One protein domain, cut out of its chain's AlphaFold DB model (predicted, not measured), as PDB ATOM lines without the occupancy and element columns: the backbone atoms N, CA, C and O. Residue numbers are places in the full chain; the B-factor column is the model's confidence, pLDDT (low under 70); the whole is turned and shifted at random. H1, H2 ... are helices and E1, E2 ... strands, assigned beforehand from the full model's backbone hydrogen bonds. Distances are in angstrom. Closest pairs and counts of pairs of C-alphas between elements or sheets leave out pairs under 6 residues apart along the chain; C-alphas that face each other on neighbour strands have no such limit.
ATOM      1  N   TYR A  81     178.029 351.819 186.228       88.19
ATOM      2  CA  TYR A  81     179.289 351.542 185.536       88.19
ATOM      3  C   TYR A  81     179.126 350.521 184.414       88.19
ATOM      4  O   TYR A  81     178.167 349.747 184.361       88.19
ATOM      5  N   LYS A  82     180.097 350.508 183.505       91.44
ATOM      6  CA  LYS A  82     180.232 349.534 182.422       91.44
ATOM      7  C   LYS A  82     181.520 348.742 182.600       91.44
ATOM      8  O   LYS A  82     182.522 349.278 183.069       91.44
ATOM      9  N   PHE A  83     181.500 347.480 182.185       93.00
ATOM     10  CA  PHE A  83     182.728 346.705 182.059       93.00
ATOM     11  C   PHE A  83     183.507 347.154 180.828       93.00
ATOM     12  O   PHE A  83     182.961 347.284 179.729       93.00
ATOM     13  N   ARG A  84     184.808 347.338 181.016       92.44
ATOM     14  CA  ARG A  84     185.793 347.527 179.962       92.44
ATOM     15  C   ARG A  84     186.660 346.279 179.932       92.44
ATOM     16  O   ARG A  84     187.441 346.055 180.849       92.44
ATOM     17  N   PHE A  85     186.518 345.470 178.894       91.25
ATOM     18  CA  PHE A  85     187.354 344.284 178.719       91.25
ATOM     19  C   PHE A  85     188.741 344.677 178.205       91.25
ATOM     20  O   PHE A  85     188.890 345.679 177.494       91.25
ATOM     21  N   ASP A  86     189.767 343.930 178.606       90.81
ATOM     22  CA  ASP A  86     191.103 344.081 178.030       90.81
ATOM     23  C   ASP A  86     191.059 343.675 176.546       90.81
ATOM     24  O   ASP A  86     190.237 342.859 176.123       90.81
ATOM     25  N   ARG A  87     191.912 344.293 175.728       92.69
ATOM     26  CA  ARG A  87     192.059 343.929 174.312       92.69
ATOM     27  C   ARG A  87     192.846 342.632 174.147       92.69
ATOM     28  O   ARG A  87     192.741 342.001 173.098       92.69
ATOM     29  N   TYR A  88     193.647 342.269 175.148       91.75
ATOM     30  CA  TYR A  88     194.376 341.011 175.166       91.75
ATOM     31  C   TYR A  88     193.459 339.828 175.486       91.75
ATOM     32  O   TYR A  88     192.523 339.942 176.274       91.75
ATOM     33  N   THR A  89     193.755 338.670 174.898       93.06
ATOM     34  CA  THR A  89     193.148 337.395 175.302       93.06
ATOM     35  C   THR A  89     193.796 336.864 176.579       93.06
ATOM     36  O   THR A  89     194.897 337.279 176.954       93.06
ATOM     37  N   ASN A  90     193.153 335.879 177.213       92.06
ATOM     38  CA  ASN A  90     193.728 335.182 178.364       92.06
ATOM     39  C   ASN A  90     195.115 334.605 178.036       92.06
ATOM     40  O   ASN A  90     196.042 334.776 178.819       92.06
ATOM     41  N   GLU A  91     195.306 333.986 176.865       94.69
ATOM     42  CA  GLU A  91     196.608 333.422 176.480       94.69
ATOM     43  C   GLU A  91     197.686 334.498 176.314       94.69
ATOM     44  O   GLU A  91     198.846 334.280 176.668       94.69
ATOM     45  N   GLN A  92     197.320 335.664 175.773       95.50
ATOM     46  CA  GLN A  92     198.245 336.785 175.622       95.50
ATOM     47  C   GLN A  92     198.646 337.354 176.983       95.50
ATOM     48  O   GLN A  92     199.835 337.566 177.219       95.50
ATOM     49  N   VAL A  93     197.683 337.538 177.893       92.69
ATOM     50  CA  VAL A  93     197.962 337.988 179.261       92.69
ATOM     51  C   VAL A  93     198.841 336.982 179.992       92.69
ATOM     52  O   VAL A  93     199.864 337.389 180.522       92.69
ATOM     53  N   MET A  94     198.545 335.682 179.933       92.31
ATOM     54  CA  MET A  94     199.366 334.651 180.586       92.31
ATOM     55  C   MET A  94     200.784 334.541 180.010       92.31
ATOM     56  O   MET A  94     201.694 334.081 180.695       92.31
ATOM     57  N   ARG A  95     201.013 334.970 178.764       93.88
ATOM     58  CA  ARG A  95     202.368 335.050 178.196       93.88
ATOM     59  C   ARG A  95     203.165 336.221 178.770       93.88
ATOM     60  O   ARG A  95     204.372 336.094 178.944       93.88
ATOM     61  N   ILE A  96     202.508 337.355 179.005       90.19
ATOM     62  CA  ILE A  96     203.141 338.585 179.504       90.19
ATOM     63  C   ILE A  96     203.276 338.539 181.033       90.19
ATOM     64  O   ILE A  96     204.309 338.917 181.576       90.19
ATOM     65  N   TYR A  97     202.249 338.027 181.709       89.88
ATOM     66  CA  TYR A  97     202.123 337.905 183.157       89.88
ATOM     67  C   TYR A  97     201.777 336.453 183.522       89.88
ATOM     68  O   TYR A  97     200.622 336.149 183.821       89.88
ATOM     69  N   PRO A  98     202.757 335.529 183.512       90.19
ATOM     70  CA  PRO A  98     202.510 334.116 183.820       90.19
ATOM     71  C   PRO A  98     201.971 333.865 185.232       90.19
ATOM     72  O   PRO A  98     201.424 332.799 185.499       90.19
ATOM     73  N   TRP A  99     202.128 334.838 186.131       86.75
ATOM     74  CA  TRP A  99     201.614 334.814 187.497       86.75
ATOM     75  C   TRP A  99     200.135 335.211 187.616       86.75
ATOM     76  O   TRP A  99     199.582 335.137 188.711       86.75
ATOM     77  N   ALA A 100     199.495 335.682 186.539       89.56
ATOM     78  CA  ALA A 100     198.145 336.229 186.613       89.56
ATOM     79  C   ALA A 100     197.105 335.139 186.919       89.56
ATOM     80  O   ALA A 100     196.967 334.152 186.201       89.56
ATOM     81  N   ASP A 101     196.331 335.346 187.982       90.44
ATOM     82  CA  ASP A 101     195.242 334.458 188.388       90.44
ATOM     83  C   ASP A 101     193.934 334.926 187.735       90.44
ATOM     84  O   ASP A 101     193.132 335.653 188.326       90.44
ATOM     85  N   LEU A 102     193.750 334.553 186.465       90.94
ATOM     86  CA  LEU A 102     192.633 335.032 185.640       90.94
ATOM     87  C   LEU A 102     191.270 334.457 186.048       90.94
ATOM     88  O   LEU A 102     190.234 334.977 185.631       90.94
ATOM     89  N   GLU A 103     191.260 333.397 186.859       88.44
ATOM     90  CA  GLU A 103     190.037 332.853 187.447       88.44
ATOM     91  C   GLU A 103     189.544 333.741 188.591       88.44
ATOM     92  O   GLU A 103     188.346 334.017 188.700       88.44
ATOM     93  N   ARG A 104     190.463 334.227 189.437       88.06
ATOM     94  CA  ARG A 104     190.122 335.080 190.585       88.06
ATOM     95  C   ARG A 104     190.074 336.563 190.234       88.06
ATOM     96  O   ARG A 104     189.361 337.296 190.928       88.06
ATOM     97  N   PHE A 105     190.777 336.989 189.190       91.12
ATOM     98  CA  PHE A 105     190.892 338.381 188.772       91.12
ATOM     99  C   PHE A 105     190.750 338.489 187.243       91.12
ATOM    100  O   PHE A 105     191.713 338.277 186.507       91.12
ATOM    101  N   PRO A 106     189.545 338.791 186.732       91.94
ATOM    102  CA  PRO A 106     189.282 338.767 185.298       91.94
ATOM    103  C   PRO A 106     189.953 339.935 184.553       91.94
ATOM    104  O   PRO A 106     190.378 340.932 185.139       91.94
ATOM    105  N   LEU A 107     189.991 339.846 183.218       94.31
ATOM    106  CA  LEU A 107     190.503 340.887 182.308       94.31
ATOM    107  C   LEU A 107     189.495 342.040 182.156       94.31
ATOM    108  O   LEU A 107     189.073 342.393 181.052       94.31
ATOM    109  N   ILE A 108     189.054 342.595 183.283       94.25
ATOM    110  CA  ILE A 108     188.011 343.613 183.363       94.25
ATOM    111  C   ILE A 108     188.551 344.830 184.107       94.25
ATOM    112  O   ILE A 108     189.230 344.718 185.122       94.25
ATOM    113  N   ALA A 109     188.236 345.994 183.559       95.25
ATOM    114  CA  ALA A 109     188.287 347.288 184.214       95.25
ATOM    115  C   ALA A 109     186.887 347.921 184.151       95.25
ATOM    116  O   ALA A 109     185.955 347.361 183.562       95.25
ATOM    117  N   TYR A 110     186.731 349.108 184.728       95.44
ATOM    118  CA  TYR A 110     185.423 349.726 184.912       95.44
ATOM    119  C   TYR A 110     185.406 351.142 184.346       95.44
ATOM    120  O   TYR A 110     186.383 351.881 184.442       95.44
ATOM    121  N   ASP A 111     184.293 351.504 183.720       91.06
ATOM    122  CA  ASP A 111     183.995 352.862 183.270       91.06
ATOM    123  C   ASP A 111     182.759 353.352 184.024       91.06
ATOM    124  O   ASP A 111     181.661 352.823 183.828       91.06
ATOM    125  N   LEU A 112     182.965 354.275 184.959       90.94
ATOM    126  CA  LEU A 112     181.954 354.744 185.901       90.94
ATOM    127  C   LEU A 112     181.338 356.058 185.415       90.94
ATOM    128  O   LEU A 112     182.032 356.929 184.897       90.94
ATOM    129  N   ASP A 113     180.042 356.238 185.651       87.50
ATOM    130  CA  ASP A 113     179.419 357.555 185.595       87.50
ATOM    131  C   ASP A 113     179.710 358.332 186.891       87.50
ATOM    132  O   ASP A 113     179.107 358.084 187.934       87.50
ATOM    133  N   TYR A 114     180.642 359.283 186.817       85.81
ATOM    134  CA  TYR A 114     181.067 360.121 187.944       85.81
ATOM    135  C   TYR A 114     180.085 361.261 188.271       85.81
ATOM    136  O   TYR A 114     180.334 362.059 189.179       85.81
ATOM    137  N   SER A 115     178.970 361.391 187.542       81.88
ATOM    138  CA  SER A 115     178.010 362.476 187.769       81.88
ATOM    139  C   SER A 115     177.131 362.269 189.005       81.88
ATOM    140  O   SER A 115     176.655 363.254 189.569       81.88
ATOM    141  N   SER A 116     176.944 361.024 189.449       77.19
ATOM    142  CA  SER A 116     175.936 360.678 190.456       77.19
ATOM    143  C   SER A 116     176.439 360.605 191.897       77.19
ATOM    144  O   SER A 116     175.620 360.564 192.814       77.19
ATOM    145  N   THR A 117     177.753 360.604 192.122       78.38
ATOM    146  CA  THR A 117     178.325 360.592 193.473       78.38
ATOM    147  C   THR A 117     178.572 361.998 194.019       78.38
ATOM    148  O   THR A 117     178.939 362.907 193.255       78.38
ATOM    149  N   PRO A 118     178.357 362.192 195.336       71.88
ATOM    150  CA  PRO A 118     178.604 363.465 195.991       71.88
ATOM    151  C   PRO A 118     180.101 363.775 195.994       71.88
ATOM    152  O   PRO A 118     180.924 362.881 196.156       71.88
ATOM    153  N   ASP A 119     180.425 365.051 195.816       81.50
ATOM    154  CA  ASP A 119     181.789 365.565 195.884       81.50
ATOM    155  C   ASP A 119     182.099 365.952 197.336       81.50
ATOM    156  O   ASP A 119     181.518 366.902 197.875       81.50
ATOM    157  N   VAL A 120     182.926 365.155 198.014       89.06
ATOM    158  CA  VAL A 120     183.251 365.375 199.426       89.06
ATOM    159  C   VAL A 120     184.210 366.559 199.540       89.06
ATOM    160  O   VAL A 120     185.343 366.530 199.059       89.06
ATOM    161  N   ALA A 121     183.755 367.619 200.208       88.50
ATOM    162  CA  ALA A 121     184.575 368.796 200.459       88.50
ATOM    163  C   ALA A 121     185.645 368.521 201.527       88.50
ATOM    164  O   ALA A 121     185.386 367.837 202.522       88.50
ATOM    165  N   ILE A 122     186.832 369.112 201.362       90.75
ATOM    166  CA  ILE A 122     187.859 369.119 202.412       90.75
ATOM    167  C   ILE A 122     187.270 369.738 203.687       90.75
ATOM    168  O   ILE A 122     186.578 370.755 203.662       90.75
ATOM    169  N   GLY A 123     187.522 369.079 204.811       91.19
ATOM    170  CA  GLY A 123     186.975 369.395 206.118       91.19
ATOM    171  C   GLY A 123     185.622 368.748 206.403       91.19
ATOM    172  O   GLY A 123     185.211 368.774 207.561       91.19
ATOM    173  N   ALA A 124     184.919 368.154 205.430       91.94
ATOM    174  CA  ALA A 124     183.628 367.496 205.649       91.94
ATOM    175  C   ALA A 124     183.775 366.078 206.228       91.94
ATOM    176  O   ALA A 124     184.790 365.406 206.036       91.94
ATOM    177  N   ALA A 125     182.738 365.610 206.929       93.81
ATOM    178  CA  ALA A 125     182.618 364.197 207.281       93.81
ATOM    179  C   ALA A 125     182.377 363.362 206.015       93.81
ATOM    180  O   ALA A 125     181.678 363.809 205.104       93.81
ATOM    181  N   LEU A 126     182.944 362.156 205.964       92.69
ATOM    182  CA  LEU A 126     182.700 361.244 204.853       92.69
ATOM    183  C   LEU A 126     181.238 360.762 204.880       92.69
ATOM    184  O   LEU A 126     180.739 360.426 205.958       92.69
ATOM    185  N   PRO A 127     180.564 360.694 203.717       91.44
ATOM    186  CA  PRO A 127     179.236 360.100 203.611       91.44
ATOM    187  C   PRO A 127     179.202 358.659 204.137       91.44
ATOM    188  O   PRO A 127     180.177 357.911 204.014       91.44
ATOM    189  N   GLU A 128     178.068 358.249 204.704       89.50
ATOM    190  CA  GLU A 128     177.890 356.893 205.235       89.50
ATOM    191  C   GLU A 128     178.075 355.838 204.133       89.50
ATOM    192  O   GLU A 128     178.653 354.779 204.377       89.50
ATOM    193  N   GLU A 129     177.681 356.170 202.903       89.06
ATOM    194  CA  GLU A 129     177.803 355.320 201.724       89.06
ATOM    195  C   GLU A 129     179.253 354.905 201.472       89.06
ATOM    196  O   GLU A 129     179.515 353.723 201.276       89.06
ATOM    197  N   VAL A 130     180.217 355.833 201.531       91.19
ATOM    198  CA  VAL A 130     181.639 355.490 201.338       91.19
ATOM    199  C   VAL A 130     182.249 354.856 202.590       91.19
ATOM    200  O   VAL A 130     183.117 353.991 202.480       91.19
ATOM    201  N   MET A 131     181.774 355.227 203.784       92.50
ATOM    202  CA  MET A 131     182.273 354.666 205.042       92.50
ATOM    203  C   MET A 131     181.901 353.190 205.218       92.50
ATOM    204  O   MET A 131     182.730 352.392 205.661       92.50
ATOM    205  N   LEU A 132     180.661 352.825 204.886       92.31
ATOM    206  CA  LEU A 132     180.119 351.478 205.069       92.31
ATOM    207  C   LEU A 132     180.265 350.583 203.839       92.31
ATOM    208  O   LEU A 132     180.080 349.372 203.972       92.31
ATOM    209  N   MET A 133     180.581 351.132 202.660       93.31
ATOM    210  CA  MET A 133     180.708 350.335 201.441       93.31
ATOM    211  C   MET A 133     181.735 349.206 201.634       93.31
ATOM    212  O   MET A 133     182.911 349.490 201.880       93.31
ATOM    213  N   PRO A 134     181.334 347.931 201.468       95.44
ATOM    214  CA  PRO A 134     182.279 346.830 201.440       95.44
ATOM    215  C   PRO A 134     183.063 346.865 200.126       95.44
ATOM    216  O   PRO A 134     182.468 346.905 199.044       95.44
ATOM    217  N   PHE A 135     184.388 346.806 200.202       96.38
ATOM    218  CA  PHE A 135     185.276 346.772 199.046       96.38
ATOM    219  C   PHE A 135     186.255 345.595 199.119       96.38
ATOM    220  O   PHE A 135     186.752 345.262 200.200       96.38
ATOM    221  N   PRO A 136     186.523 344.928 197.982       96.88
ATOM    222  CA  PRO A 136     187.470 343.835 197.943       96.88
ATOM    223  C   PRO A 136     188.895 344.372 198.025       96.88
ATOM    224  O   PRO A 136     189.247 345.354 197.368       96.88
ATOM    225  N   VAL A 137     189.717 343.681 198.803       97.19
ATOM    226  CA  VAL A 137     191.156 343.920 198.885       97.19
ATOM    227  C   VAL A 137     191.925 342.653 198.558       97.19
ATOM    228  O   VAL A 137     191.437 341.540 198.774       97.19
ATOM    229  N   VAL A 138     193.132 342.824 198.037       96.00
ATOM    230  CA  VAL A 138     194.138 341.768 197.945       96.00
ATOM    231  C   VAL A 138     195.396 342.206 198.687       96.00
ATOM    232  O   VAL A 138     195.822 343.355 198.561       96.00
ATOM    233  N   ASP A 139     195.947 341.316 199.507       92.50
ATOM    234  CA  ASP A 139     197.134 341.587 200.318       92.50
ATOM    235  C   ASP A 139     198.444 341.127 199.650       92.50
ATOM    236  O   ASP A 139     198.461 340.582 198.542       92.50
ATOM    237  N   ALA A 140     199.552 341.320 200.370       85.12
ATOM    238  CA  ALA A 140     200.909 340.972 199.953       85.12
ATOM    239  C   ALA A 140     201.113 339.488 199.594       85.12
ATOM    240  O   ALA A 140     202.067 339.150 198.897       85.12
ATOM    241  N   VAL A 141     200.254 338.582 200.073       86.62
ATOM    242  CA  VAL A 141     200.339 337.138 199.795       86.62
ATOM    243  C   VAL A 141     199.246 336.672 198.832       86.62
ATOM    244  O   VAL A 141     199.123 335.479 198.560       86.62
ATOM    245  N   GLY A 142     198.484 337.605 198.258       84.94
ATOM    246  CA  GLY A 142     197.428 337.312 197.295       84.94
ATOM    247  C   GLY A 142     196.139 336.802 197.933       84.94
ATOM    248  O   GLY A 142     195.245 336.309 197.230       84.94
ATOM    249  N   LYS A 143     196.006 336.914 199.260       90.31
ATOM    250  CA  LYS A 143     194.757 336.611 199.952       90.31
ATOM    251  C   LYS A 143     193.760 337.722 199.637       90.31
ATOM    252  O   LYS A 143     194.062 338.908 199.753       90.31
ATOM    253  N   ARG A 144     192.557 337.316 199.233       93.31
ATOM    254  CA  ARG A 144     191.426 338.226 199.051       93.31
ATOM    255  C   ARG A 144     190.656 338.353 200.353       93.31
ATOM    256  O   ARG A 144     190.409 337.345 201.015       93.31
ATOM    257  N   ASP A 145     190.238 339.570 200.656       94.75
ATOM    258  CA  ASP A 145     189.361 339.872 201.782       94.75
ATOM    259  C   ASP A 145     188.348 340.957 201.396       94.75
ATOM    260  O   ASP A 145     188.434 341.547 200.312       94.75
ATOM    261  N   ILE A 146     187.378 341.205 202.272       95.50
ATOM    262  CA  ILE A 146     186.435 342.317 202.159       95.50
ATOM    263  C   ILE A 146     186.666 343.257 203.339       95.50
ATOM    264  O   ILE A 146     186.635 342.832 204.491       95.50
ATOM    265  N   ALA A 147     186.859 344.541 203.054       95.19
ATOM    266  CA  ALA A 147     187.028 345.582 204.060       95.19
ATOM    267  C   ALA A 147     185.976 346.689 203.894       95.19
ATOM    268  O   ALA A 147     185.326 346.795 202.857       95.19
ATOM    269  N   SER A 148     185.819 347.524 204.919       95.56
ATOM    270  CA  SER A 148     185.082 348.792 204.861       95.56
ATOM    271  C   SER A 148     185.864 349.858 205.625       95.56
ATOM    272  O   SER A 148     186.575 349.532 206.579       95.56
ATOM    273  N   LEU A 149     185.732 351.139 205.263       94.56
ATOM    274  CA  LEU A 149     186.444 352.210 205.979       94.56
ATOM    275  C   LEU A 149     185.990 352.303 207.443       94.56
ATOM    276  O   LEU A 149     186.791 352.591 208.327       94.56
ATOM    277  N   SER A 150     184.721 351.992 207.714       92.12
ATOM    278  CA  SER A 150     184.147 351.961 209.062       92.12
ATOM    279  C   SER A 150     184.710 350.872 209.975       92.12
ATOM    280  O   SER A 150     184.549 350.977 211.189       92.12
ATOM    281  N   SER A 151     185.346 349.834 209.420       88.94
ATOM    282  CA  SER A 151     185.930 348.751 210.218       88.94
ATOM    283  C   SER A 151     187.231 349.151 210.924       88.94
ATOM    284  O   SER A 151     187.704 348.420 211.795       88.94
ATOM    285  N   PHE A 152     187.798 350.315 210.587       85.44
ATOM    286  CA  PHE A 152     189.053 350.800 211.152       85.44
ATOM    287  C   PHE A 152     188.839 351.752 212.338       85.44
ATOM    288  O   PHE A 152     187.851 352.491 212.371       85.44
ATOM    289  N   PRO A 153     189.771 351.764 213.313       84.19
ATOM    290  CA  PRO A 153     189.733 352.710 214.422       84.19
ATOM    291  C   PRO A 153     189.705 354.158 213.922       84.19
ATOM    292  O   PRO A 153     190.450 354.522 213.013       84.19
ATOM    293  N   LYS A 154     188.834 354.985 214.511       79.38
ATOM    294  CA  LYS A 154     188.613 356.373 214.064       79.38
ATOM    295  C   LYS A 154     189.827 357.281 214.265       79.38
ATOM    296  O   LYS A 154     189.946 358.276 213.560       79.38
ATOM    297  N   ASP A 155     190.685 356.931 215.217       83.94
ATOM    298  CA  ASP A 155     191.908 357.636 215.595       83.94
ATOM    299  C   ASP A 155     193.072 357.391 214.624       83.94
ATOM    300  O   ASP A 155     194.043 358.151 214.631       83.94
ATOM    301  N   LYS A 156     192.979 356.375 213.754       92.62
ATOM    302  CA  LYS A 156     193.976 356.162 212.705       92.62
ATOM    303  C   LYS A 156     193.836 357.184 211.585       92.62
ATOM    304  O   LYS A 156     192.738 357.465 211.102       92.62
ATOM    305  N   LEU A 157     194.979 357.652 211.090       97.06
ATOM    306  CA  LEU A 157     195.039 358.355 209.813       97.06
ATOM    307  C   LEU A 157     194.880 357.332 208.680       97.06
ATOM    308  O   LEU A 157     195.723 356.451 208.503       97.06
ATOM    309  N   ILE A 158     193.796 357.447 207.916       97.81
ATOM    310  CA  ILE A 158     193.515 356.600 206.756       97.81
ATOM    311  C   ILE A 158     193.972 357.327 205.491       97.81
ATOM    312  O   ILE A 158     193.621 358.483 205.255       97.81
ATOM    313  N   ILE A 159     194.728 356.619 204.663       98.25
ATOM    314  CA  ILE A 159     195.258 357.080 203.388       98.25
ATOM    315  C   ILE A 159     194.667 356.221 202.274       98.25
ATOM    316  O   ILE A 159     194.792 354.994 202.299       98.25
ATOM    317  N   LEU A 160     194.061 356.865 201.280       98.50
ATOM    318  CA  LEU A 160     193.653 356.224 200.031       98.50
ATOM    319  C   LEU A 160     194.532 356.774 198.908       98.50
ATOM    320  O   LEU A 160     194.381 357.932 198.519       98.50
ATOM    321  N   ASP A 161     195.462 355.963 198.406       98.19
ATOM    322  CA  ASP A 161     196.342 356.331 197.294       98.19
ATOM    323  C   ASP A 161     195.770 355.769 195.989       98.19
ATOM    324  O   ASP A 161     195.740 354.553 195.781       98.19
ATOM    325  N   PHE A 162     195.245 356.646 195.130       98.12
ATOM    326  CA  PHE A 162     194.641 356.250 193.862       98.12
ATOM    327  C   PHE A 162     195.712 356.096 192.784       98.12
ATOM    328  O   PHE A 162     196.338 357.070 192.346       98.12
ATOM    329  N   TRP A 163     195.883 354.870 192.294       98.25
ATOM    330  CA  TRP A 163     197.002 354.503 191.432       98.25
ATOM    331  C   TRP A 163     196.583 353.585 190.278       98.25
ATOM    332  O   TRP A 163     195.473 353.058 190.226       98.25
ATOM    333  N   ALA A 164     197.492 353.398 189.323       97.75
ATOM    334  CA  ALA A 164     197.372 352.401 188.265       97.75
ATOM    335  C   ALA A 164     198.762 351.899 187.862       97.75
ATOM    336  O   ALA A 164     199.758 352.600 188.060       97.75
ATOM    337  N   THR A 165     198.840 350.712 187.254       95.88
ATOM    338  CA  THR A 165     200.132 350.055 186.963       95.88
ATOM    339  C   THR A 165     201.004 350.824 185.975       95.88
ATOM    340  O   THR A 165     202.228 350.745 186.028       95.88
ATOM    341  N   TRP A 166     200.379 351.608 185.097       95.50
ATOM    342  CA  TRP A 166     201.041 352.465 184.114       95.50
ATOM    343  C   TRP A 166     201.434 353.846 184.669       95.50
ATOM    344  O   TRP A 166     202.130 354.602 183.993       95.50
ATOM    345  N   CYS A 167     201.003 354.202 185.885       97.06
ATOM    346  CA  CYS A 167     201.286 355.498 186.496       97.06
ATOM    347  C   CYS A 167     202.577 355.441 187.328       97.06
ATOM    348  O   CYS A 167     202.549 355.153 188.523       97.06
ATOM    349  N   SER A 168     203.715 355.762 186.710       96.69
ATOM    350  CA  SER A 168     205.020 355.776 187.391       96.69
ATOM    351  C   SER A 168     205.070 356.605 188.692       96.69
ATOM    352  O   SER A 168     205.535 356.048 189.689       96.69
ATOM    353  N   PRO A 169     204.575 357.863 188.759       96.31
ATOM    354  CA  PRO A 169     204.604 358.620 190.015       96.31
ATOM    355  C   PRO A 169     203.714 357.999 191.104       96.31
ATOM    356  O   PRO A 169     204.088 357.996 192.275       96.31
ATOM    357  N   CYS A 170     202.582 357.390 190.732       97.25
ATOM    358  CA  CYS A 170     201.726 356.675 191.681       97.25
ATOM    359  C   CYS A 170     202.430 355.439 192.263       97.25
ATOM    360  O   CYS A 170     202.362 355.182 193.460       97.25
ATOM    361  N   VAL A 171     203.138 354.677 191.422       97.75
ATOM    362  CA  VAL A 171     203.904 353.503 191.871       97.75
ATOM    363  C   VAL A 171     205.004 353.921 192.852       97.75
ATOM    364  O   VAL A 171     205.176 353.267 193.875       97.75
ATOM    365  N   ALA A 172     205.697 355.036 192.604       97.75
ATOM    366  CA  ALA A 172     206.681 355.574 193.547       97.75
ATOM    367  C   ALA A 172     206.046 356.007 194.886       97.75
ATOM    368  O   ALA A 172     206.628 355.775 195.947       97.75
ATOM    369  N   SER A 173     204.839 356.580 194.852       97.56
ATOM    370  CA  SER A 173     204.062 356.903 196.058       97.56
ATOM    371  C   SER A 173     203.728 355.658 196.883       97.56
ATOM    372  O   SER A 173     203.943 355.635 198.096       97.56
ATOM    373  N   MET A 174     203.297 354.580 196.225       97.81
ATOM    374  CA  MET A 174     203.035 353.295 196.875       97.81
ATOM    375  C   MET A 174     204.295 352.720 197.548       97.81
ATOM    376  O   MET A 174     204.222 352.286 198.695       97.81
ATOM    377  N   GLU A 175     205.471 352.785 196.911       97.38
ATOM    378  CA  GLU A 175     206.741 352.361 197.540       97.38
ATOM    379  C   GLU A 175     207.092 353.191 198.784       97.38
ATOM    380  O   GLU A 175     207.561 352.672 199.806       97.38
ATOM    381  N   LYS A 176     206.832 354.498 198.720       97.56
ATOM    382  CA  LYS A 176     207.036 355.414 199.842       97.56
ATOM    383  C   LYS A 176     206.115 355.069 201.012       97.56
ATOM    384  O   LYS A 176     206.595 354.928 202.136       97.56
ATOM    385  N   TRP A 177     204.826 354.836 200.762       97.69
ATOM    386  CA  TRP A 177     203.896 354.369 201.794       97.69
ATOM    387  C   TRP A 177     204.277 353.004 202.358       97.69
ATOM    388  O   TRP A 177     204.187 352.796 203.566       97.69
ATOM    389  N   ASN A 178     204.763 352.091 201.515       96.00
ATOM    390  CA  ASN A 178     205.233 350.777 201.942       96.00
ATOM    391  C   ASN A 178     206.436 350.891 202.894       96.00
ATOM    392  O   ASN A 178     206.616 350.064 203.786       96.00
ATOM    393  N   THR A 179     207.252 351.934 202.729       96.69
ATOM    394  CA  THR A 179     208.333 352.270 203.663       96.69
ATOM    395  C   THR A 179     207.774 352.842 204.964       96.69
ATOM    396  O   THR A 179     208.108 352.344 206.035       96.69
ATOM    397  N   TYR A 180     206.857 353.810 204.894       97.25
ATOM    398  CA  TYR A 180     206.264 354.427 206.087       97.25
ATOM    399  C   TYR A 180     205.459 353.449 206.946       97.25
ATOM    400  O   TYR A 180     205.517 353.531 208.169       97.25
ATOM    401  N   LEU A 181     204.770 352.474 206.347       95.31
ATOM    402  CA  LEU A 181     204.062 351.430 207.095       95.31
ATOM    403  C   LEU A 181     204.987 350.622 208.013       95.31
ATOM    404  O   LEU A 181     204.550 350.184 209.076       95.31
ATOM    405  N   LYS A 182     206.268 350.466 207.655       93.88
ATOM    406  CA  LYS A 182     207.252 349.781 208.507       93.88
ATOM    407  C   LYS A 182     207.609 350.595 209.750       93.88
ATOM    408  O   LYS A 182     207.993 350.011 210.756       93.88
ATOM    409  N   GLU A 183     207.490 351.920 209.679       95.06
ATOM    410  CA  GLU A 183     207.851 352.832 210.767       95.06
ATOM    411  C   GLU A 183     206.658 353.216 211.646       95.06
ATOM    412  O   GLU A 183     206.808 353.310 212.860       95.06
ATOM    413  N   ILE A 184     205.485 353.445 211.045       95.75
ATOM    414  CA  ILE A 184     204.299 354.011 211.715       95.75
ATOM    415  C   ILE A 184     203.001 353.241 211.411       95.75
ATOM    416  O   ILE A 184     201.901 353.761 211.586       95.75
ATOM    417  N   GLY A 185     203.081 351.984 210.956       94.31
ATOM    418  CA  GLY A 185     201.909 351.181 210.566       94.31
ATOM    419  C   GLY A 185     200.889 350.923 211.686       94.31
ATOM    420  O   GLY A 185     199.724 350.622 211.417       94.31
ATOM    421  N   SER A 186     201.277 351.081 212.955       93.62
ATOM    422  CA  SER A 186     200.330 351.054 214.077       93.62
ATOM    423  C   SER A 186     199.419 352.282 214.122       93.62
ATOM    424  O   SER A 186     198.302 352.162 214.613       93.62
ATOM    425  N   GLU A 187     199.854 353.421 213.580       94.62
ATOM    426  CA  GLU A 187     199.176 354.724 213.675       94.62
ATOM    427  C   GLU A 187     198.410 355.092 212.395       94.62
ATOM    428  O   GLU A 187     197.458 355.872 212.434       94.62
ATOM    429  N   ILE A 188     198.790 354.500 211.258       96.50
ATOM    430  CA  ILE A 188     198.155 354.754 209.961       96.50
ATOM    431  C   ILE A 188     197.470 353.510 209.395       96.50
ATOM    432  O   ILE A 188     197.681 352.381 209.849       96.50
ATOM    433  N   MET A 189     196.639 353.730 208.383       96.12
ATOM    434  CA  MET A 189     196.121 352.705 207.488       96.12
ATOM    435  C   MET A 189     196.258 353.207 206.055       96.12
ATOM    436  O   MET A 189     195.778 354.292 205.748       96.12
ATOM    437  N   VAL A 190     196.891 352.433 205.176       97.50
ATOM    438  CA  VAL A 190     197.059 352.810 203.766       97.50
ATOM    439  C   VAL A 190     196.361 351.788 202.885       97.50
ATOM    440  O   VAL A 190     196.567 350.588 203.053       97.50
ATOM    441  N   PHE A 191     195.571 352.267 201.928       98.19
ATOM    442  CA  PHE A 191     194.994 351.472 200.852       98.19
ATOM    443  C   PHE A 191     195.501 351.965 199.504       98.19
ATOM    444  O   PHE A 191     195.352 353.142 199.169       98.19
ATOM    445  N   GLY A 192     196.035 351.045 198.703       98.31
ATOM    446  CA  GLY A 192     196.305 351.304 197.295       98.31
ATOM    447  C   GLY A 192     195.035 351.083 196.490       98.31
ATOM    448  O   GLY A 192     194.674 349.940 196.223       98.31
ATOM    449  N   VAL A 193     194.353 352.147 196.082       98.62
ATOM    450  CA  VAL A 193     193.103 352.054 195.323       98.62
ATOM    451  C   VAL A 193     193.409 351.991 193.829       98.62
ATOM    452  O   VAL A 193     193.714 353.002 193.197       98.62
ATOM    453  N   MET A 194     193.369 350.782 193.265       98.19
ATOM    454  CA  MET A 194     193.799 350.530 191.893       98.19
ATOM    455  C   MET A 194     192.688 350.834 190.882       98.19
ATOM    456  O   MET A 194     191.611 350.242 190.914       98.19
ATOM    457  N   LEU A 195     192.990 351.703 189.918       97.75
ATOM    458  CA  LEU A 195     192.117 352.068 188.801       97.75
ATOM    459  C   LEU A 195     192.680 351.515 187.480       97.75
ATOM    460  O   LEU A 195     193.046 352.256 186.564       97.75
ATOM    461  N   ASP A 196     192.783 350.189 187.410       96.94
ATOM    462  CA  ASP A 196     193.314 349.424 186.272       96.94
ATOM    463  C   ASP A 196     192.496 348.129 186.080       96.94
ATOM    464  O   ASP A 196     191.413 347.992 186.654       96.94
ATOM    465  N   TYR A 197     192.982 347.202 185.253       96.88
ATOM    466  CA  TYR A 197     192.420 345.862 185.094       96.88
ATOM    467  C   TYR A 197     192.674 344.983 186.326       96.88
ATOM    468  O   TYR A 197     193.807 344.903 186.808       96.88
ATOM    469  N   ASP A 198     191.643 344.269 186.781       95.50
ATOM    470  CA  ASP A 198     191.657 343.515 188.042       95.50
ATOM    471  C   ASP A 198     192.800 342.495 188.138       95.50
ATOM    472  O   ASP A 198     193.427 342.386 189.193       95.50
ATOM    473  N   TYR A 199     193.122 341.788 187.044       94.25
ATOM    474  CA  TYR A 199     194.191 340.773 187.019       94.25
ATOM    475  C   TYR A 199     195.567 341.288 187.437       94.25
ATOM    476  O   TYR A 199     196.426 340.501 187.827       94.25
ATOM    477  N   LYS A 200     195.789 342.603 187.382       94.81
ATOM    478  CA  LYS A 200     197.068 343.200 187.755       94.81
ATOM    479  C   LYS A 200     197.218 343.427 189.256       94.81
ATOM    480  O   LYS A 200     198.351 343.529 189.712       94.81
ATOM    481  N   ALA A 201     196.120 343.498 190.014       92.62
ATOM    482  CA  ALA A 201     196.138 343.912 191.419       92.62
ATOM    483  C   ALA A 201     197.098 343.062 192.255       92.62
ATOM    484  O   ALA A 201     198.008 343.588 192.889       92.62
ATOM    485  N   GLN A 202     196.911 341.740 192.216       91.56
ATOM    486  CA  GLN A 202     197.674 340.814 193.042       91.56
ATOM    487  C   GLN A 202     199.165 340.837 192.682       91.56
ATOM    488  O   GLN A 202     199.994 341.201 193.513       91.56
ATOM    489  N   GLY A 203     199.517 340.435 191.458       91.06
ATOM    490  CA  GLY A 203     200.923 340.204 191.127       91.06
ATOM    491  C   GLY A 203     201.754 341.477 191.121       91.06
ATOM    492  O   GLY A 203     202.911 341.443 191.516       91.06
ATOM    493  N   PHE A 204     201.163 342.632 190.796       93.56
ATOM    494  CA  PHE A 204     201.909 343.890 190.811       93.56
ATOM    495  C   PHE A 204     202.382 344.277 192.218       93.56
ATOM    496  O   PHE A 204     203.502 344.779 192.360       93.56
ATOM    497  N   GLY A 205     201.549 344.030 193.238       93.19
ATOM    498  CA  GLY A 205     201.903 344.224 194.645       93.19
ATOM    499  C   GLY A 205     202.863 343.154 195.170       93.19
ATOM    500  O   GLY A 205     203.808 343.487 195.885       93.19
ATOM    501  N   GLN A 206     202.669 341.890 194.774       93.12
ATOM    502  CA  GLN A 206     203.556 340.779 195.149       93.12
ATOM    503  C   GLN A 206     204.976 340.971 194.610       93.12
ATOM    504  O   GLN A 206     205.932 340.911 195.380       93.12
ATOM    505  N   ASP A 207     205.111 341.304 193.324       91.81
ATOM    506  CA  ASP A 207     206.400 341.536 192.661       91.81
ATOM    507  C   ASP A 207     207.204 342.673 193.323       91.81
ATOM    508  O   ASP A 207     208.430 342.725 193.210       91.81
ATOM    509  N   ARG A 208     206.524 343.582 194.034       93.00
ATOM    510  CA  ARG A 208     207.116 344.735 194.730       93.00
ATOM    511  C   ARG A 208     207.174 344.591 196.248       93.00
ATOM    512  O   ARG A 208     207.661 345.490 196.928       93.00
ATOM    513  N   ASN A 209     206.727 343.463 196.799       93.25
ATOM    514  CA  ASN A 209     206.652 343.232 198.245       93.25
ATOM    515  C   ASN A 209     205.889 344.347 198.989       93.25
ATOM    516  O   ASN A 209     206.329 344.843 200.035       93.25
ATOM    517  N   TRP A 210     204.756 344.777 198.435       94.94
ATOM    518  CA  TRP A 210     203.898 345.757 199.089       94.94
ATOM    519  C   TRP A 210     203.115 345.116 200.226       94.94
ATOM    520  O   TRP A 210     202.356 344.177 200.016       94.94
ATOM    521  N   GLN A 211     203.259 345.668 201.429       93.75
ATOM    522  CA  GLN A 211     202.414 345.353 202.585       93.75
ATOM    523  C   GLN A 211     201.065 346.081 202.523       93.75
ATOM    524  O   GLN A 211     200.170 345.811 203.322       93.75
ATOM    525  N   ILE A 212     200.926 347.013 201.578       96.44
ATOM    526  CA  ILE A 212     199.725 347.811 201.375       96.44
ATOM    527  C   ILE A 212     198.627 346.924 200.766       96.44
ATOM    528  O   ILE A 212     198.836 346.383 199.677       96.44
ATOM    529  N   PRO A 213     197.446 346.796 201.399       96.56
ATOM    530  CA  PRO A 213     196.298 346.155 200.771       96.56
ATOM    531  C   PRO A 213     195.840 346.945 199.538       96.56
ATOM    532  O   PRO A 213     195.648 348.165 199.589       96.56
ATOM    533  N   ILE A 214     195.634 346.238 198.427       98.25
ATOM    534  CA  ILE A 214     195.206 346.824 197.155       98.25
ATOM    535  C   ILE A 214     193.698 346.649 197.004       98.25
ATOM    536  O   ILE A 214     193.203 345.523 196.954       98.25
ATOM    537  N   VAL A 215     192.974 347.761 196.895       98.44
ATOM    538  CA  VAL A 215     191.547 347.783 196.551       98.44
ATOM    539  C   VAL A 215     191.408 347.682 195.033       98.44
ATOM    540  O   VAL A 215     192.097 348.396 194.302       98.44
ATOM    541  N   PHE A 216     190.513 346.822 194.551       97.56
ATOM    542  CA  PHE A 216     190.266 346.602 193.119       97.56
ATOM    543  C   PHE A 216     188.762 346.463 192.824       97.56
ATOM    544  O   PHE A 216     187.926 346.670 193.709       97.56
ATOM    545  N   GLY A 217     188.396 346.126 191.584       96.12
ATOM    546  CA  GLY A 217     187.000 345.963 191.194       96.12
ATOM    547  C   GLY A 217     186.255 347.297 191.047       96.12
ATOM    548  O   GLY A 217     186.857 348.374 191.118       96.12
ATOM    549  N   PRO A 218     184.919 347.267 190.879       95.31
ATOM    550  CA  PRO A 218     184.137 348.486 190.695       95.31
ATOM    551  C   PRO A 218     184.206 349.408 191.919       95.31
ATOM    552  O   PRO A 218     184.098 350.622 191.772       95.31
ATOM    553  N   GLN A 219     184.421 348.865 193.120       95.75
ATOM    554  CA  GLN A 219     184.487 349.637 194.359       95.75
ATOM    555  C   GLN A 219     185.666 350.606 194.397       95.75
ATOM    556  O   GLN A 219     185.524 351.677 194.978       95.75
ATOM    557  N   ALA A 220     186.792 350.287 193.751       97.56
ATOM    558  CA  ALA A 220     187.905 351.225 193.626       97.56
ATOM    559  C   ALA A 220     187.481 352.494 192.858       97.56
ATOM    560  O   ALA A 220     187.751 353.616 193.286       97.56
ATOM    561  N   TYR A 221     186.737 352.316 191.762       96.25
ATOM    562  CA  TYR A 221     186.225 353.408 190.930       96.25
ATOM    563  C   TYR A 221     185.098 354.171 191.631       96.25
ATOM    564  O   TYR A 221     185.081 355.398 191.604       96.25
ATOM    565  N   ILE A 222     184.191 353.458 192.305       94.81
ATOM    566  CA  ILE A 222     183.129 354.059 193.120       94.81
ATOM    567  C   ILE A 222     183.731 354.917 194.236       94.81
ATOM    568  O   ILE A 222     183.318 356.048 194.432       94.81
ATOM    569  N   MET A 223     184.737 354.409 194.950       95.19
ATOM    570  CA  MET A 223     185.421 355.157 196.005       95.19
ATOM    571  C   MET A 223     186.093 356.415 195.448       95.19
ATOM    572  O   MET A 223     185.988 357.479 196.047       95.19
ATOM    573  N   ASN A 224     186.722 356.314 194.273       95.19
ATOM    574  CA  ASN A 224     187.312 357.450 193.566       95.19
ATOM    575  C   ASN A 224     186.268 358.538 193.267       95.19
ATOM    576  O   ASN A 224     186.548 359.723 193.424       95.19
ATOM    577  N   SER A 225     185.042 358.162 192.907       93.00
ATOM    578  CA  SER A 225     184.021 359.127 192.502       93.00
ATOM    579  C   SER A 225     183.423 359.954 193.645       93.00
ATOM    580  O   SER A 225     182.760 360.955 193.375       93.00
ATOM    581  N   PHE A 226     183.669 359.595 194.908       92.38
ATOM    582  CA  PHE A 226     183.335 360.454 196.055       92.38
ATOM    583  C   PHE A 226     184.274 361.661 196.196       92.38
ATOM    584  O   PHE A 226     183.933 362.627 196.872       92.38
ATOM    585  N   PHE A 227     185.455 361.613 195.580       91.94
ATOM    586  CA  PHE A 227     186.491 362.640 195.741       91.94
ATOM    587  C   PHE A 227     186.835 363.364 194.436       91.94
ATOM    588  O   PHE A 227     187.516 364.385 194.470       91.94
ATOM    589  N   PHE A 228     186.412 362.825 193.287       90.56
ATOM    590  CA  PHE A 228     186.772 363.346 191.971       90.56
ATOM    591  C   PHE A 228     185.595 363.278 190.991       90.56
ATOM    592  O   PHE A 228     184.767 362.368 191.029       90.56
ATOM    593  N   ASP A 229     185.550 364.225 190.053       87.56
ATOM    594  CA  ASP A 229     184.543 364.310 188.983       87.56
ATOM    595  C   ASP A 229     184.821 363.386 187.778       87.56
ATOM    596  O   ASP A 229     184.039 363.346 186.825       87.56
ATOM    597  N   ARG A 230     185.936 362.654 187.821       88.94
ATOM    598  CA  ARG A 230     186.443 361.749 186.784       88.94
ATOM    599  C   ARG A 230     187.403 360.739 187.401       88.94
ATOM    600  O   ARG A 230     187.874 360.940 188.517       88.94
ATOM    601  N   GLN A 231     187.773 359.713 186.634       92.00
ATOM    602  CA  GLN A 231     188.830 358.785 187.034       92.00
ATOM    603  C   GLN A 231     190.137 359.552 187.288       92.00
ATOM    604  O   GLN A 231     190.750 360.075 186.354       92.00
ATOM    605  N   ALA A 232     190.566 359.603 188.548       92.56
ATOM    606  CA  ALA A 232     191.772 360.309 188.961       92.56
ATOM    607  C   ALA A 232     192.757 359.349 189.632       92.56
ATOM    608  O   ALA A 232     192.449 358.758 190.663       92.56
ATOM    609  N   VAL A 233     193.948 359.231 189.047       95.31
ATOM    610  CA  VAL A 233     195.125 358.610 189.673       95.31
ATOM    611  C   VAL A 233     196.125 359.699 190.062       95.31
ATOM    612  O   VAL A 233     195.971 360.856 189.660       95.31
ATOM    613  N   SER A 234     197.170 359.338 190.804       94.75
ATOM    614  CA  SER A 234     198.183 360.274 191.317       94.75
ATOM    615  C   SER A 234     197.583 361.270 192.313       94.75
ATOM    616  O   SER A 234     198.000 362.430 192.386       94.75
ATOM    617  N   ARG A 235     196.561 360.817 193.044       94.31
ATOM    618  CA  ARG A 235     195.851 361.587 194.061       94.31
ATOM    619  C   ARG A 235     195.749 360.762 195.323       94.31
ATOM    620  O   ARG A 235     195.442 359.575 195.256       94.31
ATOM    621  N   ILE A 236     195.978 361.416 196.452       96.88
ATOM    622  CA  ILE A 236     195.973 360.776 197.760       96.88
ATOM    623  C   ILE A 236     194.946 361.483 198.627       96.88
ATOM    624  O   ILE A 236     195.019 362.696 198.817       96.88
ATOM    625  N   VAL A 237     193.990 360.720 199.138       96.50
ATOM    626  CA  VAL A 237     192.960 361.189 200.063       96.50
ATOM    627  C   VAL A 237     193.400 360.877 201.488       96.50
ATOM    628  O   VAL A 237     193.724 359.734 201.809       96.50
ATOM    629  N   TRP A 238     193.390 361.905 202.335       97.31
ATOM    630  CA  TRP A 238     193.761 361.829 203.744       97.31
ATOM    631  C   TRP A 238     192.500 361.951 204.591       97.31
ATOM    632  O   TRP A 238     191.784 362.953 204.513       97.31
ATOM    633  N   ILE A 239     192.225 360.933 205.401       96.75
ATOM    634  CA  ILE A 239     191.029 360.847 206.237       96.75
ATOM    635  C   ILE A 239     191.455 360.704 207.693       96.75
ATOM    636  O   ILE A 239     192.203 359.793 208.042       96.75
ATOM    637  N   LYS A 240     190.939 361.578 208.555       95.62
ATOM    638  CA  LYS A 240     191.162 361.525 210.002       95.62
ATOM    639  C   LYS A 240     189.850 361.796 210.725       95.62
ATOM    640  O   LYS A 240     189.083 362.657 210.296       95.62
ATOM    641  N   ASP A 241     189.554 361.022 211.768       93.25
ATOM    642  CA  ASP A 241     188.319 361.145 212.554       93.25
ATOM    643  C   ASP A 241     187.036 361.057 211.697       93.25
ATOM    644  O   ASP A 241     186.018 361.697 211.972       93.25
ATOM    645  N   GLY A 242     187.086 360.264 210.618       93.44
ATOM    646  CA  GLY A 242     185.987 360.114 209.655       93.44
ATOM    647  C   GLY A 242     185.738 361.346 208.776       93.44
ATOM    648  O   GLY A 242     184.674 361.450 208.164       93.44
ATOM    649  N   ARG A 243     186.686 362.287 208.714       94.06
ATOM    650  CA  ARG A 243     186.613 363.497 207.889       94.06
ATOM    651  C   ARG A 243     187.700 363.502 206.829       94.06
ATOM    652  O   ARG A 243     188.813 363.049 207.081       94.06
ATOM    653  N   LEU A 244     187.385 364.065 205.668       94.81
ATOM    654  CA  LEU A 244     188.373 364.350 204.636       94.81
ATOM    655  C   LEU A 244     189.206 365.545 205.102       94.81
ATOM    656  O   LEU A 244     188.665 366.640 205.213       94.81
ATOM    657  N   ILE A 245     190.494 365.359 205.380       94.94
ATOM    658  CA  ILE A 245     191.361 366.447 205.863       94.94
ATOM    659  C   ILE A 245     192.238 367.043 204.763       94.94
ATOM    660  O   ILE A 245     192.577 368.218 204.841       94.94
ATOM    661  N   ALA A 246     192.570 366.274 203.722       94.50
ATOM    662  CA  ALA A 246     193.334 366.769 202.581       94.50
ATOM    663  C   ALA A 246     193.202 365.864 201.352       94.50
ATOM    664  O   ALA A 246     192.944 364.661 201.460       94.50
ATOM    665  N   ILE A 247     193.458 366.455 200.182       94.19
ATOM    666  CA  ILE A 247     193.741 365.737 198.938       94.19
ATOM    667  C   ILE A 247     195.065 366.261 198.381       94.19
ATOM    668  O   ILE A 247     195.185 367.448 198.061       94.19
ATOM    669  N   THR A 248     196.052 365.378 198.252       94.19
ATOM    670  CA  THR A 248     197.411 365.719 197.809       94.19
ATOM    671  C   THR A 248     197.754 365.041 196.483       94.19
ATOM    672  O   THR A 248     197.049 364.143 196.011       94.19
ATOM    673  N   GLY A 249     198.857 365.474 195.870       93.56
ATOM    674  CA  GLY A 249     199.566 364.676 194.868       93.56
ATOM    675  C   GLY A 249     200.433 363.591 195.521       93.56
ATOM    676  O   GLY A 249     200.311 363.316 196.715       93.56
ATOM    677  N   THR A 250     201.345 363.011 194.742       93.25
ATOM    678  CA  THR A 250     202.291 361.961 195.176       93.25
ATOM    679  C   THR A 250     203.556 362.504 195.855       93.25
ATOM    680  O   THR A 250     204.442 361.743 196.240       93.25
ATOM    681  N   GLU A 251     203.665 363.824 196.007       90.94
ATOM    682  CA  GLU A 251     204.846 364.524 196.522       90.94
ATOM    683  C   GLU A 251     204.468 365.563 197.590       90.94
ATOM    684  O   GLU A 251     203.292 365.813 197.847       90.94
ATOM    685  N   GLY A 252     205.480 366.161 198.228       89.94
ATOM    686  CA  GLY A 252     205.312 367.280 199.164       89.94
ATOM    687  C   GLY A 252     205.062 366.901 200.626       89.94
ATOM    688  O   GLY A 252     205.023 367.785 201.470       89.94
ATOM    689  N   TYR A 253     204.902 365.615 200.945       94.25
ATOM    690  CA  TYR A 253     204.754 365.133 202.324       94.25
ATOM    691  C   TYR A 253     205.934 364.257 202.737       94.25
ATOM    692  O   TYR A 253     206.446 363.472 201.936       94.25
ATOM    693  N   ASP A 254     206.346 364.330 203.994       96.25
ATOM    694  CA  ASP A 254     207.340 363.438 204.584       96.25
ATOM    695  C   ASP A 254     206.794 362.771 205.854       96.25
ATOM    696  O   ASP A 254     205.641 362.969 206.245       96.25
ATOM    697  N   LEU A 255     207.611 361.926 206.478       96.69
ATOM    698  CA  LEU A 255     207.208 361.214 207.683       96.69
ATOM    699  C   LEU A 255     206.970 362.153 208.875       96.69
ATOM    700  O   LEU A 255     206.133 361.854 209.727       96.69
ATOM    701  N   GLN A 256     207.681 363.281 208.940       97.38
ATOM    702  CA  GLN A 256     207.513 364.245 210.021       97.38
ATOM    703  C   GLN A 256     206.164 364.954 209.906       97.38
ATOM    704  O   GLN A 256     205.428 365.002 210.890       97.38
ATOM    705  N   LEU A 257     205.790 365.389 208.700       97.44
ATOM    706  CA  LEU A 257     204.469 365.943 208.426       97.44
ATOM    707  C   LEU A 257     203.366 364.950 208.810       97.44
ATOM    708  O   LEU A 257     202.408 365.327 209.478       97.44
ATOM    709  N   ILE A 258     203.509 363.670 208.447       97.31
ATOM    710  CA  ILE A 258     202.526 362.636 208.807       97.31
ATOM    711  C   ILE A 258     202.384 362.515 210.330       97.31
ATOM    712  O   ILE A 258     201.263 362.495 210.840       97.31
ATOM    713  N   ARG A 259     203.499 362.479 211.071       97.38
ATOM    714  CA  ARG A 259     203.482 362.442 212.545       97.38
ATOM    715  C   ARG A 259     202.813 363.674 213.142       97.38
ATOM    716  O   ARG A 259     202.054 363.553 214.101       97.38
ATOM    717  N   ASP A 260     203.058 364.845 212.566       97.69
ATOM    718  CA  ASP A 260     202.444 366.090 213.016       97.69
ATOM    719  C   ASP A 260     200.925 366.094 212.770       97.69
ATOM    720  O   ASP A 260     200.164 366.470 213.666       97.69
ATOM    721  N   VAL A 261     200.469 365.562 211.628       96.81
ATOM    722  CA  VAL A 261     199.041 365.344 211.333       96.81
ATOM    723  C   VAL A 261     198.410 364.353 212.317       96.81
ATOM    724  O   VAL A 261     197.333 364.627 212.858       96.81
ATOM    725  N   ILE A 262     199.062 363.219 212.598       95.81
ATOM    726  CA  ILE A 262     198.587 362.221 213.575       95.81
ATOM    727  C   ILE A 262     198.435 362.875 214.954       95.81
ATOM    728  O   ILE A 262     197.359 362.801 215.553       95.81
ATOM    729  N   ALA A 263     199.446 363.630 215.391       95.75
ATOM    730  CA  ALA A 263     199.446 364.372 216.651       95.75
ATOM    731  C   ALA A 263     198.425 365.527 216.706       95.75
ATOM    732  O   ALA A 263     198.235 366.120 217.766       95.75
ATOM    733  N   GLY A 264     197.761 365.851 215.589       94.38
ATOM    734  CA  GLY A 264     196.751 366.907 215.521       94.38
ATOM    735  C   GLY A 264     197.338 368.315 215.567       94.38
ATOM    736  O   GLY A 264     196.655 369.242 215.996       94.38
TER     737      GLY A 264
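What this domain is: This is residues 81 to 264 of the 284 residues of the protein "Redoxin domain-containing protein" of Sphingobacterium olei (UniProt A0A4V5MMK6). A strongly twisted sheet of four strands, E6, E5, E7 and E8, makes the core, with H3 along one face and H5 across the other. Beside its edge strand E6 lies the small hairpin E3 and E4; the two-stranded sheet E1 and E2 packs on H5, with H1 far out. The larger sheet is mixed, and with H3 and H6 on one face and H5 on the other it makes three layers, helices on both faces of a sheet. The printed part has 184 residues, in the order E1 H1 E2 H2 E3 E4 E5 H3 E6 H4 H5 E7 E8 H6, class mixed, helices and strands; it is compact, radius of gyration of the C-alphas 16.0 A, spanning 51 by 37 by 28 A.

Where its parts are: E1, residues 81 to 85, begins at C-alpha 81 (179.289, 351.542, 185.536). H1 is 90 to 96, E2 108 to 112, H2 128 to 132, E3 135 to 138 and E4 144 to 147. E5, 157 to 163, is 18.9 A long, H3, 168 to 184, 24.4 A, and E6, 188 to 194, 19.1 A. H4 is 200 to 206 and H5 218 to 225. E7, 235 to 240, is 16.6 A long and E8, 243 to 248, 14.9 A. H6, 255 to 262, ends at C-alpha 262 (198.587, 362.221, 213.575).

How they stand to each other: E1 and E2 are antiparallel, with N 82 and O 111 2.8 A apart. The closest C-alphas of E2 and H5, Tyr 110 and Pro 218, are 6.1 A apart. H2 and H5 are close but not clearly touching, Val 130 to Met 223, C-alphas 6.5 A apart. In the antiparallel hairpin E3 and E4, N 135 and O 147 are 2.8 A apart. E5, H3 and E6 form a strand-helix-strand unit, two parallel neighbour strands with a helix between, its crossover right-handed; N 159 and O 189 are 2.8 A apart. H3 runs along the strands, over E6 and E5, at a height over the sheet of 9.1 A; H5, on the opposite face, runs across them at 9.7 A. H4 only just grazes the sheet, with 5 pairs of C-alphas within 10 A. E7 is antiparallel to E5, N 158 to O 239 2.8 A, and to E8 in a hairpin, N 238 to O 246 2.9 A. H6 is on the sheet, its closest C-alphas to E5 being Ile 262 and Leu 157, 6.5 A. Every O i to N i+4 pair is within hydrogen-bond range in H1, H2, H5 and H6; 11 of 13 are in H3 and 2 of 3 in H4.

The domain as a whole: The C-alphas farthest apart, Glu 91 and Gly 264, are 51.4 A apart. The printed part has no cut. The links H1 to E2, E2 to H2 and H4 to H5 are long. Mean pLDDT of the printed part is 93.4, and no printed residue is under 70.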